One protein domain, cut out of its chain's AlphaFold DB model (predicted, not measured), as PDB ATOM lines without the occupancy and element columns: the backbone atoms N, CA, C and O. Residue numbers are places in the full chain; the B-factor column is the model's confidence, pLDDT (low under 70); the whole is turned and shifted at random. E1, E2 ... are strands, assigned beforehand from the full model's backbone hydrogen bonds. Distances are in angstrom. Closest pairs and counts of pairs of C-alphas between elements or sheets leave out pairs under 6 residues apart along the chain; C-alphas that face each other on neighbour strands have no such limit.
ATOM      1  N   VAL A   8     -54.177   7.428  51.007       50.16
ATOM      2  CA  VAL A   8     -54.600   8.681  50.358       50.16
ATOM      3  C   VAL A   8     -53.966   8.777  48.966       50.16
ATOM      4  O   VAL A   8     -52.789   8.463  48.795       50.16
ATOM      5  N   ARG A   9     -54.746   9.202  47.960       47.84
ATOM      6  CA  ARG A   9     -54.300   9.371  46.562       47.84
ATOM      7  C   ARG A   9     -54.088  10.841  46.240       47.84
ATOM      8  O   ARG A   9     -55.067  11.571  46.164       47.84
ATOM      9  N   VAL A  10     -52.847  11.262  46.023       52.88
ATOM     10  CA  VAL A  10     -52.486  12.659  45.721       52.88
ATOM     11  C   VAL A  10     -52.179  12.809  44.231       52.88
ATOM     12  O   VAL A  10     -51.429  11.998  43.688       52.88
ATOM     13  N   ASN A  11     -52.731  13.848  43.590       48.06
ATOM     14  CA  ASN A  11     -52.378  14.261  42.228       48.06
ATOM     15  C   ASN A  11     -51.474  15.503  42.266       48.06
ATOM     16  O   ASN A  11     -51.720  16.423  43.044       48.06
ATOM     17  N   VAL A  12     -50.449  15.523  41.421       50.22
ATOM     18  CA  VAL A  12     -49.503  16.632  41.259       50.22
ATOM     19  C   VAL A  12     -49.507  17.038  39.775       50.22
ATOM     20  O   VAL A  12     -49.029  16.270  38.946       50.22
ATOM     21  N   ASN A  13     -50.056  18.210  39.420       52.06
ATOM     22  CA  ASN A  13     -50.108  18.735  38.033       52.06
ATOM     23  C   ASN A  13     -48.967  19.761  37.800       52.06
ATOM     24  O   ASN A  13     -48.539  20.363  38.780       52.06
ATOM     25  N   ASP A  14     -48.324  20.004  36.640       46.94
ATOM     26  CA  ASP A  14     -48.609  19.869  35.186       46.94
ATOM     27  C   ASP A  14     -48.090  18.598  34.461       46.94
ATOM     28  O   ASP A  14     -48.050  18.531  33.232       46.94
ATOM     29  N   ASN A  15     -47.634  17.574  35.183       54.12
ATOM     30  CA  ASN A  15     -47.195  16.310  34.583       54.12
ATOM     31  C   ASN A  15     -47.892  15.172  35.316       54.12
ATOM     32  O   ASN A  15     -47.465  14.880  36.426       54.12
ATOM     33  N   ASN A  16     -48.919  14.555  34.715       65.44
ATOM     34  CA  ASN A  16     -49.702  13.433  35.264       65.44
ATOM     35  C   ASN A  16     -48.855  12.516  36.163       65.44
ATOM     36  O   ASN A  16     -48.154  11.621  35.674       65.44
ATOM     37  N   LEU A  17     -48.903  12.783  37.466       74.50
ATOM     38  CA  LEU A  17     -48.177  12.069  38.499       74.50
ATOM     39  C   LEU A  17     -49.175  11.728  39.595       74.50
ATOM     40  O   LEU A  17     -49.596  12.580  40.379       74.50
ATOM     41  N   LEU A  18     -49.529  10.452  39.632       75.50
ATOM     42  CA  LEU A  18     -50.368   9.865  40.652       75.50
ATOM     43  C   LEU A  18     -49.498   8.999  41.554       75.50
ATOM     44  O   LEU A  18     -48.842   8.060  41.096       75.50
ATOM     45  N   ILE A  19     -49.527   9.294  42.849       80.56
ATOM     46  CA  ILE A  19     -48.766   8.553  43.854       80.56
ATOM     47  C   ILE A  19     -49.677   7.950  44.917       80.56
ATOM     48  O   ILE A  19     -50.761   8.457  45.221       80.56
ATOM     49  N   SER A  20     -49.185   6.876  45.519       78.69
ATOM     50  CA  SER A  20     -49.668   6.348  46.784       78.69
ATOM     51  C   SER A  20     -48.864   6.962  47.921       78.69
ATOM     52  O   SER A  20     -47.630   7.035  47.866       78.69
ATOM     53  N   ALA A  21     -49.565   7.391  48.965       83.44
ATOM     54  CA  ALA A  21     -48.953   7.919  50.166       83.44
ATOM     55  C   ALA A  21     -49.655   7.398  51.422       83.44
ATOM     56  O   ALA A  21     -50.852   7.096  51.420       83.44
ATOM     57  N   LYS A  22     -48.891   7.319  52.513       84.31
ATOM     58  CA  LYS A  22     -49.391   6.948  53.839       84.31
ATOM     59  C   LYS A  22     -49.206   8.091  54.820       84.31
ATOM     60  O   LYS A  22     -48.224   8.832  54.749       84.31
ATOM     61  N   LEU A  23     -50.133   8.197  55.760       86.56
ATOM     62  CA  LEU A  23     -50.027   9.139  56.863       86.56
ATOM     63  C   LEU A  23     -49.184   8.545  57.989       86.56
ATOM     64  O   LEU A  23     -49.338   7.380  58.356       86.56
ATOM     65  N   ARG A  24     -48.304   9.371  58.543       89.31
ATOM     66  CA  ARG A  24     -47.623   9.126  59.809       89.31
ATOM     67  C   ARG A  24     -48.037  10.225  60.772       89.31
ATOM     68  O   ARG A  24     -47.578  11.359  60.652       89.31
ATOM     69  N   GLU A  25     -48.909   9.887  61.711       90.06
ATOM     70  CA  GLU A  25     -49.319  10.810  62.765       90.06
ATOM     71  C   GLU A  25     -48.108  11.213  63.614       90.06
ATOM     72  O   GLU A  25     -47.291  10.374  63.999       90.06
ATOM     73  N   LEU A  26     -47.977  12.514  63.871       88.12
ATOM     74  CA  LEU A  26     -46.962  13.070  64.769       88.12
ATOM     75  C   LEU A  26     -47.613  13.543  66.068       88.12
ATOM     76  O   LEU A  26     -47.107  13.288  67.157       88.12
ATOM     77  N   THR A  27     -48.736  14.248  65.941       91.12
ATOM     78  CA  THR A  27     -49.581  14.718  67.043       91.12
ATOM     79  C   THR A  27     -51.042  14.681  66.604       91.12
ATOM     80  O   THR A  27     -51.335  14.495  65.424       91.12
ATOM     81  N   THR A  28     -51.972  14.957  67.520       85.06
ATOM     82  CA  THR A  28     -53.416  15.018  67.232       85.06
ATOM     83  C   THR A  28     -53.776  15.963  66.078       85.06
ATOM     84  O   THR A  28     -54.753  15.730  65.377       85.06
ATOM     85  N   ASN A  29     -52.976  17.010  65.855       85.81
ATOM     86  CA  ASN A  29     -53.222  18.028  64.830       85.81
ATOM     87  C   ASN A  29     -52.134  18.066  63.753       85.81
ATOM     88  O   ASN A  29     -52.118  18.991  62.945       85.81
ATOM     89  N   SER A  30     -51.189  17.122  63.745       88.12
ATOM     90  CA  SER A  30     -50.079  17.126  62.794       88.12
ATOM     91  C   SER A  30     -49.767  15.723  62.312       88.12
ATOM     92  O   SER A  30     -49.556  14.810  63.103       88.12
ATOM     93  N   SER A  31     -49.630  15.578  60.999       89.38
ATOM     94  CA  SER A  31     -49.207  14.334  60.362       89.38
ATOM     95  C   SER A  31     -48.196  14.611  59.261       89.38
ATOM     96  O   SER A  31     -48.246  15.645  58.596       89.38
ATOM     97  N   ASP A  32     -47.294  13.666  59.054       92.88
ATOM     98  CA  ASP A  32     -46.475  13.599  57.857       92.88
ATOM     99  C   ASP A  32     -47.185  12.761  56.798       92.88
ATOM    100  O   ASP A  32     -47.806  11.741  57.102       92.88
ATOM    101  N   LEU A  33     -47.041  13.165  55.544       88.31
ATOM    102  CA  LEU A  33     -47.404  12.356  54.397       88.31
ATOM    103  C   LEU A  33     -46.124  11.736  53.833       88.31
ATOM    104  O   LEU A  33     -45.204  12.459  53.452       88.31
ATOM    105  N   LEU A  34     -46.051  10.408  53.811       90.50
ATOM    106  CA  LEU A  34     -44.900   9.649  53.326       90.50
ATOM    107  C   LEU A  34     -45.221   9.029  51.969       90.50
ATOM    108  O   LEU A  34     -46.287   8.434  51.797       90.50
ATOM    109  N   PHE A  35     -44.285   9.142  51.032       89.81
ATOM    110  CA  PHE A  35     -44.375   8.466  49.743       89.81
ATOM    111  C   PHE A  35     -44.304   6.944  49.924       89.81
ATOM    112  O   PHE A  35     -43.542   6.445  50.754       89.81
ATOM    113  N   VAL A  36     -45.123   6.217  49.165       87.12
ATOM    114  CA  VAL A  36     -45.153   4.749  49.168       87.12
ATOM    115  C   VAL A  36     -44.790   4.211  47.794       87.12
ATOM    116  O   VAL A  36     -43.864   3.415  47.695       87.12
ATOM    117  N   ASP A  37     -45.519   4.629  46.760       83.88
ATOM    118  CA  ASP A  37     -45.317   4.112  45.406       83.88
ATOM    119  C   ASP A  37     -45.856   5.068  44.335       83.88
ATOM    120  O   ASP A  37     -46.709   5.919  44.616       83.88
ATOM    121  N   ILE A  38     -45.382   4.914  43.100       85.94
ATOM    122  CA  ILE A  38     -45.943   5.571  41.919       85.94
ATOM    123  C   ILE A  38     -47.050   4.696  41.358       85.94
ATOM    124  O   ILE A  38     -46.834   3.536  41.026       85.94
ATOM    125  N   LEU A  39     -48.231   5.278  41.199       80.44
ATOM    126  CA  LEU A  39     -49.351   4.611  40.542       80.44
ATOM    127  C   LEU A  39     -49.363   4.939  39.051       80.44
ATOM    128  O   LEU A  39     -49.542   4.052  38.225       80.44
ATOM    129  N   GLU A  40     -49.122   6.205  38.708       76.56
ATOM    130  CA  GLU A  40     -48.964   6.656  37.329       76.56
ATOM    131  C   GLU A  40     -47.936   7.781  37.273       76.56
ATOM    132  O   GLU A  40     -47.943   8.688  38.104       76.56
ATOM    133  N   SER A  41     -47.056   7.751  36.278       74.94
ATOM    134  CA  SER A  41     -46.156   8.864  36.005       74.94
ATOM    135  C   SER A  41     -45.889   8.963  34.516       74.94
ATOM    136  O   SER A  41     -45.396   8.020  33.901       74.94
ATOM    137  N   ARG A  42     -46.185  10.125  33.932       72.56
ATOM    138  CA  ARG A  42     -45.710  10.488  32.584       72.56
ATOM    139  C   ARG A  42     -44.376  11.235  32.611       72.56
ATOM    140  O   ARG A  42     -43.969  11.811  31.609       72.56
ATOM    141  N   ASN A  43     -43.725  11.255  33.767       67.31
ATOM    142  CA  ASN A  43     -42.560  12.070  34.037       67.31
ATOM    143  C   ASN A  43     -41.334  11.184  34.265       67.31
ATOM    144  O   ASN A  43     -41.199  10.523  35.294       67.31
ATOM    145  N   ASP A  44     -40.424  11.215  33.303       69.69
ATOM    146  CA  ASP A  44     -39.149  10.502  33.311       69.69
ATOM    147  C   ASP A  44     -38.036  11.250  34.068       69.69
ATOM    148  O   ASP A  44     -36.954  10.705  34.287       69.69
ATOM    149  N   LYS A  45     -38.288  12.488  34.516       74.12
ATOM    150  CA  LYS A  45     -37.281  13.328  35.188       74.12
ATOM    151  C   LYS A  45     -37.049  12.949  36.647       74.12
ATOM    152  O   LYS A  45     -36.026  13.338  37.217       74.12
ATOM    153  N   ILE A  46     -37.985  12.235  37.274       79.94
ATOM    154  CA  ILE A  46     -37.825  11.755  38.649       79.94
ATOM    155  C   ILE A  46     -37.227  10.354  38.603       79.94
ATOM    156  O   ILE A  46     -37.830   9.413  38.091       79.94
ATOM    157  N   ASN A  47     -36.042  10.197  39.192       87.44
ATOM    158  CA  ASN A  47     -35.489   8.875  39.428       87.44
ATOM    159  C   ASN A  47     -36.159   8.258  40.658       87.44
ATOM    160  O   ASN A  47     -35.704   8.410  41.787       87.44
ATOM    161  N   TRP A  48     -37.251   7.541  40.431       87.62
ATOM    162  CA  TRP A  48     -38.058   6.942  41.490       87.62
ATOM    163  C   TRP A  48     -37.285   5.991  42.409       87.62
ATOM    164  O   TRP A  48     -37.544   5.951  43.607       87.62
ATOM    165  N   SER A  49     -36.272   5.298  41.880       90.81
ATOM    166  CA  SER A  49     -35.425   4.390  42.668       90.81
ATOM    167  C   SER A  49     -34.556   5.098  43.716       90.81
ATOM    168  O   SER A  49     -34.078   4.452  44.647       90.81
ATOM    169  N   SER A  50     -34.318   6.409  43.572       93.12
ATOM    170  CA  SER A  50     -33.574   7.207  44.551       93.12
ATOM    171  C   SER A  50     -34.468   7.956  45.529       93.12
ATOM    172  O   SER A  50     -33.935   8.617  46.416       93.12
ATOM    173  N   ILE A  51     -35.794   7.855  45.424       93.69
ATOM    174  CA  ILE A  51     -36.698   8.568  46.326       93.69
ATOM    175  C   ILE A  51     -36.808   7.846  47.669       93.69
ATOM    176  O   ILE A  51     -36.998   6.635  47.742       93.69
ATOM    177  N   SER A  52     -36.681   8.606  48.756       94.69
ATOM    178  CA  SER A  52     -36.836   8.082  50.111       94.69
ATOM    179  C   SER A  52     -38.304   7.804  50.445       94.69
ATOM    180  O   SER A  52     -39.160   8.664  50.250       94.69
ATOM    181  N   LEU A  53     -38.563   6.638  51.042       93.19
ATOM    182  CA  LEU A  53     -39.872   6.262  51.598       93.19
ATOM    183  C   LEU A  53     -40.081   6.756  53.045       93.19
ATOM    184  O   LEU A  53     -41.195   6.721  53.567       93.19
ATOM    185  N   ASP A  54     -39.012   7.227  53.701       94.38
ATOM    186  CA  ASP A  54     -39.020   7.616  55.120       94.38
ATOM    187  C   ASP A  54     -39.061   9.134  55.335       94.38
ATOM    188  O   ASP A  54     -39.413   9.615  56.425       94.38
ATOM    189  N   LYS A  55     -38.687   9.903  54.305       96.06
ATOM    190  CA  LYS A  55     -38.765  11.365  54.307       96.06
ATOM    191  C   LYS A  55     -40.167  11.816  53.879       96.06
ATOM    192  O   LYS A  55     -40.712  11.278  52.917       96.06
ATOM    193  N   PRO A  56     -40.757  12.799  54.575       94.44
ATOM    194  CA  PRO A  56     -42.089  13.278  54.245       94.44
ATOM    195  C   PRO A  56     -42.101  14.040  52.928       94.44
ATOM    196  O   PRO A  56     -41.260  14.903  52.701       94.44
ATOM    197  N   ILE A  57     -43.105  13.761  52.104       91.69
ATOM    198  CA  ILE A  57     -43.397  14.530  50.891       91.69
ATOM    199  C   ILE A  57     -44.254  15.761  51.182       91.69
ATOM    200  O   ILE A  57     -44.203  16.753  50.455       91.69
ATOM    201  N   ALA A  58     -45.009  15.729  52.281       88.69
ATOM    202  CA  ALA A  58     -45.749  16.870  52.791       88.69
ATOM    203  C   ALA A  58     -45.913  16.783  54.308       88.69
ATOM    204  O   ALA A  58     -45.884  15.697  54.888       88.69
ATOM    205  N   LYS A  59     -46.153  17.933  54.936       89.62
ATOM    206  CA  LYS A  59     -46.648  18.023  56.308       89.62
ATOM    207  C   LYS A  59     -48.074  18.553  56.311       89.62
ATOM    208  O   LYS A  59     -48.367  19.571  55.687       89.62
ATOM    209  N   LEU A  60     -48.933  17.870  57.050       87.19
ATOM    210  CA  LEU A  60     -50.333  18.201  57.266       87.19
ATOM    211  C   LEU A  60     -50.489  18.752  58.679       87.19
ATOM    212  O   LEU A  60     -50.006  18.143  59.632       87.19
ATOM    213  N   THR A  61     -51.118  19.914  58.829       82.75
ATOM    214  CA  THR A  61     -51.395  20.515  60.141       82.75
ATOM    215  C   THR A  61     -52.824  21.042  60.185       82.75
ATOM    216  O   THR A  61     -53.234  21.751  59.273       82.75
ATOM    217  N   VAL A  62     -53.579  20.715  61.232       77.62
ATOM    218  CA  VAL A  62     -54.944  21.213  61.445       77.62
ATOM    219  C   VAL A  62     -54.908  22.363  62.446       77.62
ATOM    220  O   VAL A  62     -54.610  22.163  63.620       77.62
ATOM    221  N   ASN A  63     -55.244  23.566  61.985       73.12
ATOM    222  CA  ASN A  63     -55.280  24.781  62.794       73.12
ATOM    223  C   ASN A  63     -56.696  25.363  62.768       73.12
ATOM    224  O   ASN A  63     -57.123  25.910  61.755       73.12
ATOM    225  N   GLY A  64     -57.444  25.228  63.867       70.38
ATOM    226  CA  GLY A  64     -58.803  25.783  63.964       70.38
ATOM    227  C   GLY A  64     -59.774  25.235  62.910       70.38
ATOM    228  O   GLY A  64     -60.563  25.990  62.353       70.38
ATOM    229  N   GLY A  65     -59.679  23.940  62.587       73.25
ATOM    230  CA  GLY A  65     -60.498  23.292  61.552       73.25
ATOM    231  C   GLY A  65     -60.003  23.498  60.116       73.25
ATOM    232  O   GLY A  65     -60.546  22.895  59.195       73.25
ATOM    233  N   ILE A  66     -58.949  24.294  59.913       71.31
ATOM    234  CA  ILE A  66     -58.313  24.489  58.608       71.31
ATOM    235  C   ILE A  66     -57.157  23.497  58.468       71.31
ATOM    236  O   ILE A  66     -56.227  23.510  59.279       71.31
ATOM    237  N   LEU A  67     -57.187  22.661  57.426       73.56
ATOM    238  CA  LEU A  67     -56.037  21.840  57.049       73.56
ATOM    239  C   LEU A  67     -55.042  22.685  56.251       73.56
ATOM    240  O   LEU A  67     -55.335  23.149  55.152       73.56
ATOM    241  N   VAL A  68     -53.840  22.831  56.792       78.12
ATOM    242  CA  VAL A  68     -52.694  23.440  56.126       78.12
ATOM    243  C   VAL A  68     -51.793  22.329  55.599       78.12
ATOM    244  O   VAL A  68     -51.337  21.471  56.362       78.12
ATOM    245  N   VAL A  69     -51.516  22.365  54.296       81.31
ATOM    246  CA  VAL A  69     -50.618  21.424  53.619       81.31
ATOM    247  C   VAL A  69     -49.328  22.143  53.251       81.31
ATOM    248  O   VAL A  69     -49.325  23.050  52.424       81.31
ATOM    249  N   LYS A  70     -48.214  21.723  53.850       84.88
ATOM    250  CA  LYS A  70     -46.872  22.155  53.457       84.88
ATOM    251  C   LYS A  70     -46.249  21.084  52.571       84.88
ATOM    252  O   LYS A  70     -45.798  20.060  53.079       84.88
ATOM    253  N   TRP A  71     -46.243  21.317  51.262       84.00
ATOM    254  CA  TRP A  71     -45.587  20.440  50.294       84.00
ATOM    255  C   TRP A  71     -44.064  20.587  50.365       84.00
ATOM    256  O   TRP A  71     -43.552  21.705  50.435       84.00
ATOM    257  N   TYR A  72     -43.347  19.465  50.355       88.19
ATOM    258  CA  TYR A  72     -41.885  19.436  50.294       88.19
ATOM    259  C   TYR A  72     -41.364  18.960  48.937       88.19
ATOM    260  O   TYR A  72     -40.300  19.408  48.522       88.19
ATOM    261  N   GLY A  73     -42.091  18.077  48.248       87.38
ATOM    262  CA  GLY A  73     -41.577  17.342  47.091       87.38
ATOM    263  C   GLY A  73     -41.043  15.965  47.482       87.38
ATOM    264  O   GLY A  73     -41.227  15.506  48.606       87.38
ATOM    265  N   PHE A  74     -40.349  15.296  46.568       90.25
ATOM    266  CA  PHE A  74     -39.763  13.976  46.807       90.25
ATOM    267  C   PHE A  74     -38.306  14.115  47.231       90.25
ATOM    268  O   PHE A  74     -37.523  14.765  46.545       90.25
ATOM    269  N   PHE A  75     -37.918  13.505  48.350       94.62
ATOM    270  CA  PHE A  75     -36.522  13.541  48.775       94.62
ATOM    271  C   PHE A  75     -35.692  12.532  47.975       94.62
ATOM    272  O   PHE A  75     -35.845  11.324  48.160       94.62
ATOM    273  N   ASP A  76     -34.796  13.022  47.121       93.88
ATOM    274  CA  ASP A  76     -33.849  12.199  46.375       93.88
ATOM    275  C   ASP A  76     -32.621  11.902  47.251       93.88
ATOM    276  O   ASP A  76     -31.858  12.793  47.626       93.88
ATOM    277  N   MET A  77     -32.412  10.629  47.578       95.94
ATOM    278  CA  MET A  77     -31.325  10.163  48.439       95.94
ATOM    279  C   MET A  77     -29.938  10.301  47.799       95.94
ATOM    280  O   MET A  77     -28.951  10.428  48.523       95.94
ATOM    281  N   LYS A  78     -29.840  10.285  46.463       94.31
ATOM    282  CA  LYS A  78     -28.568  10.453  45.743       94.31
ATOM    283  C   LYS A  78     -28.157  11.920  45.720       94.31
ATOM    284  O   LYS A  78     -26.998  12.227  45.990       94.31
ATOM    285  N   LYS A  79     -29.105  12.814  45.431       93.50
ATOM    286  CA  LYS A  79     -28.875  14.267  45.411       93.50
ATOM    287  C   LYS A  79     -28.872  14.895  46.807       93.50
ATOM    288  O   LYS A  79     -28.291  15.957  46.992       93.50
ATOM    289  N   LYS A  80     -29.469  14.214  47.791       94.88
ATOM    290  CA  LYS A  80     -29.675  14.673  49.177       94.88
ATOM    291  C   LYS A  80     -30.522  15.948  49.273       94.88
ATOM    292  O   LYS A  80     -30.316  16.764  50.167       94.88
ATOM    293  N   GLU A  81     -31.498  16.094  48.383       93.50
ATOM    294  CA  GLU A  81     -32.371  17.268  48.306       93.50
ATOM    295  C   GLU A  81     -33.812  16.879  47.957       93.50
ATOM    296  O   GLU A  81     -34.077  15.769  47.491       93.50
ATOM    297  N   TYR A  82     -34.748  17.805  48.172       90.25
ATOM    298  CA  TYR A  82     -36.118  17.656  47.688       90.25
ATOM    299  C   TYR A  82     -36.219  18.111  46.233       90.25
ATOM    300  O   TYR A  82     -35.912  19.258  45.912       90.25
ATOM    301  N   VAL A  83     -36.695  17.218  45.370       86.81
ATOM    302  CA  VAL A  83     -37.022  17.499  43.971       86.81
ATOM    303  C   VAL A  83     -38.532  17.618  43.802       86.81
ATOM    304  O   VAL A  83     -39.299  17.092  44.609       86.81
ATOM    305  N   TRP A  84     -38.976  18.280  42.731       80.94
ATOM    306  CA  TRP A  84     -40.409  18.458  42.460       80.94
ATOM    307  C   TRP A  84     -41.149  19.166  43.612       80.94
ATOM    308  O   TRP A  84     -42.245  18.792  44.026       80.94
TER     309      TRP A  84
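Overview. This is residues 8 to 84 of the 108 residues of an uncharacterized protein of Aeromonas veronii (UniProt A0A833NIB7). One five-stranded sheet, E1 to E5, is curled like part of a barrel and left open between its edge strands E1 and E5, while a small hairpin, E6 and E7, continues the chain beyond E5. The long E3 to E4 link loops out at one end of the length, and the tight E4 to E5 turn is at the other. The 77 printed residues include seven named strands, E1 to E7 in chain order, and no named helix: the class is all strand. The sheet E1 - E2 - E3 - E4 - E5 is antiparallel, and so is E6 - E7. The whole is compact, with a radius of gyration of the C-alphas of 12.8 A, yet elongated, spanning 39 by 24 by 16 A.

Arrangement. The strongly twisted sheet is a meander, each strand the antiparallel neighbour of the one before. E3, residues 30 to 41, bends by 66 degrees at residue 37, and E2, residues 17 to 27, by 55 degrees at residue 20. In this hairpin N 22 and O 34 are within hydrogen-bond range, 2.9 A. Beside E2, edge strand E1, residues 8 to 12, has N 12 and O 17 at 3.2 A. Beside E3, E4, residues 56 to 63, has N 60 and O 31 at 2.8 A. Edge strand E5, residues 66 to 71, has N 68 and O 61 of E4 at 2.8 A; E1 and E5 are apart. E5 runs on into E6, residues 74 to 76, at 26 degrees. E6 and E7, residues 81 to 83, form a hairpin, with N 83 and O 74 at 2.8 A. The closest C-alphas of E4 and E6, Ile 57 and Phe 74, are 5.5 A apart.

Along the chain. E2 measures 28.7 A, E3 28.3 A and E4 19.5 A from first to last C-alpha. C-alpha 8 of E1 is at (-54.600, 8.681, 50.358), and C-alpha 83 of E7 at (-37.022, 17.499, 43.971).

Size, cuts and confidence. The farthest C-alphas, Asp 44 and Gly 64, are 39.5 A apart. The printed part has no cut. Confidence is under 70 at residues 8 to 16 and 43 to 44.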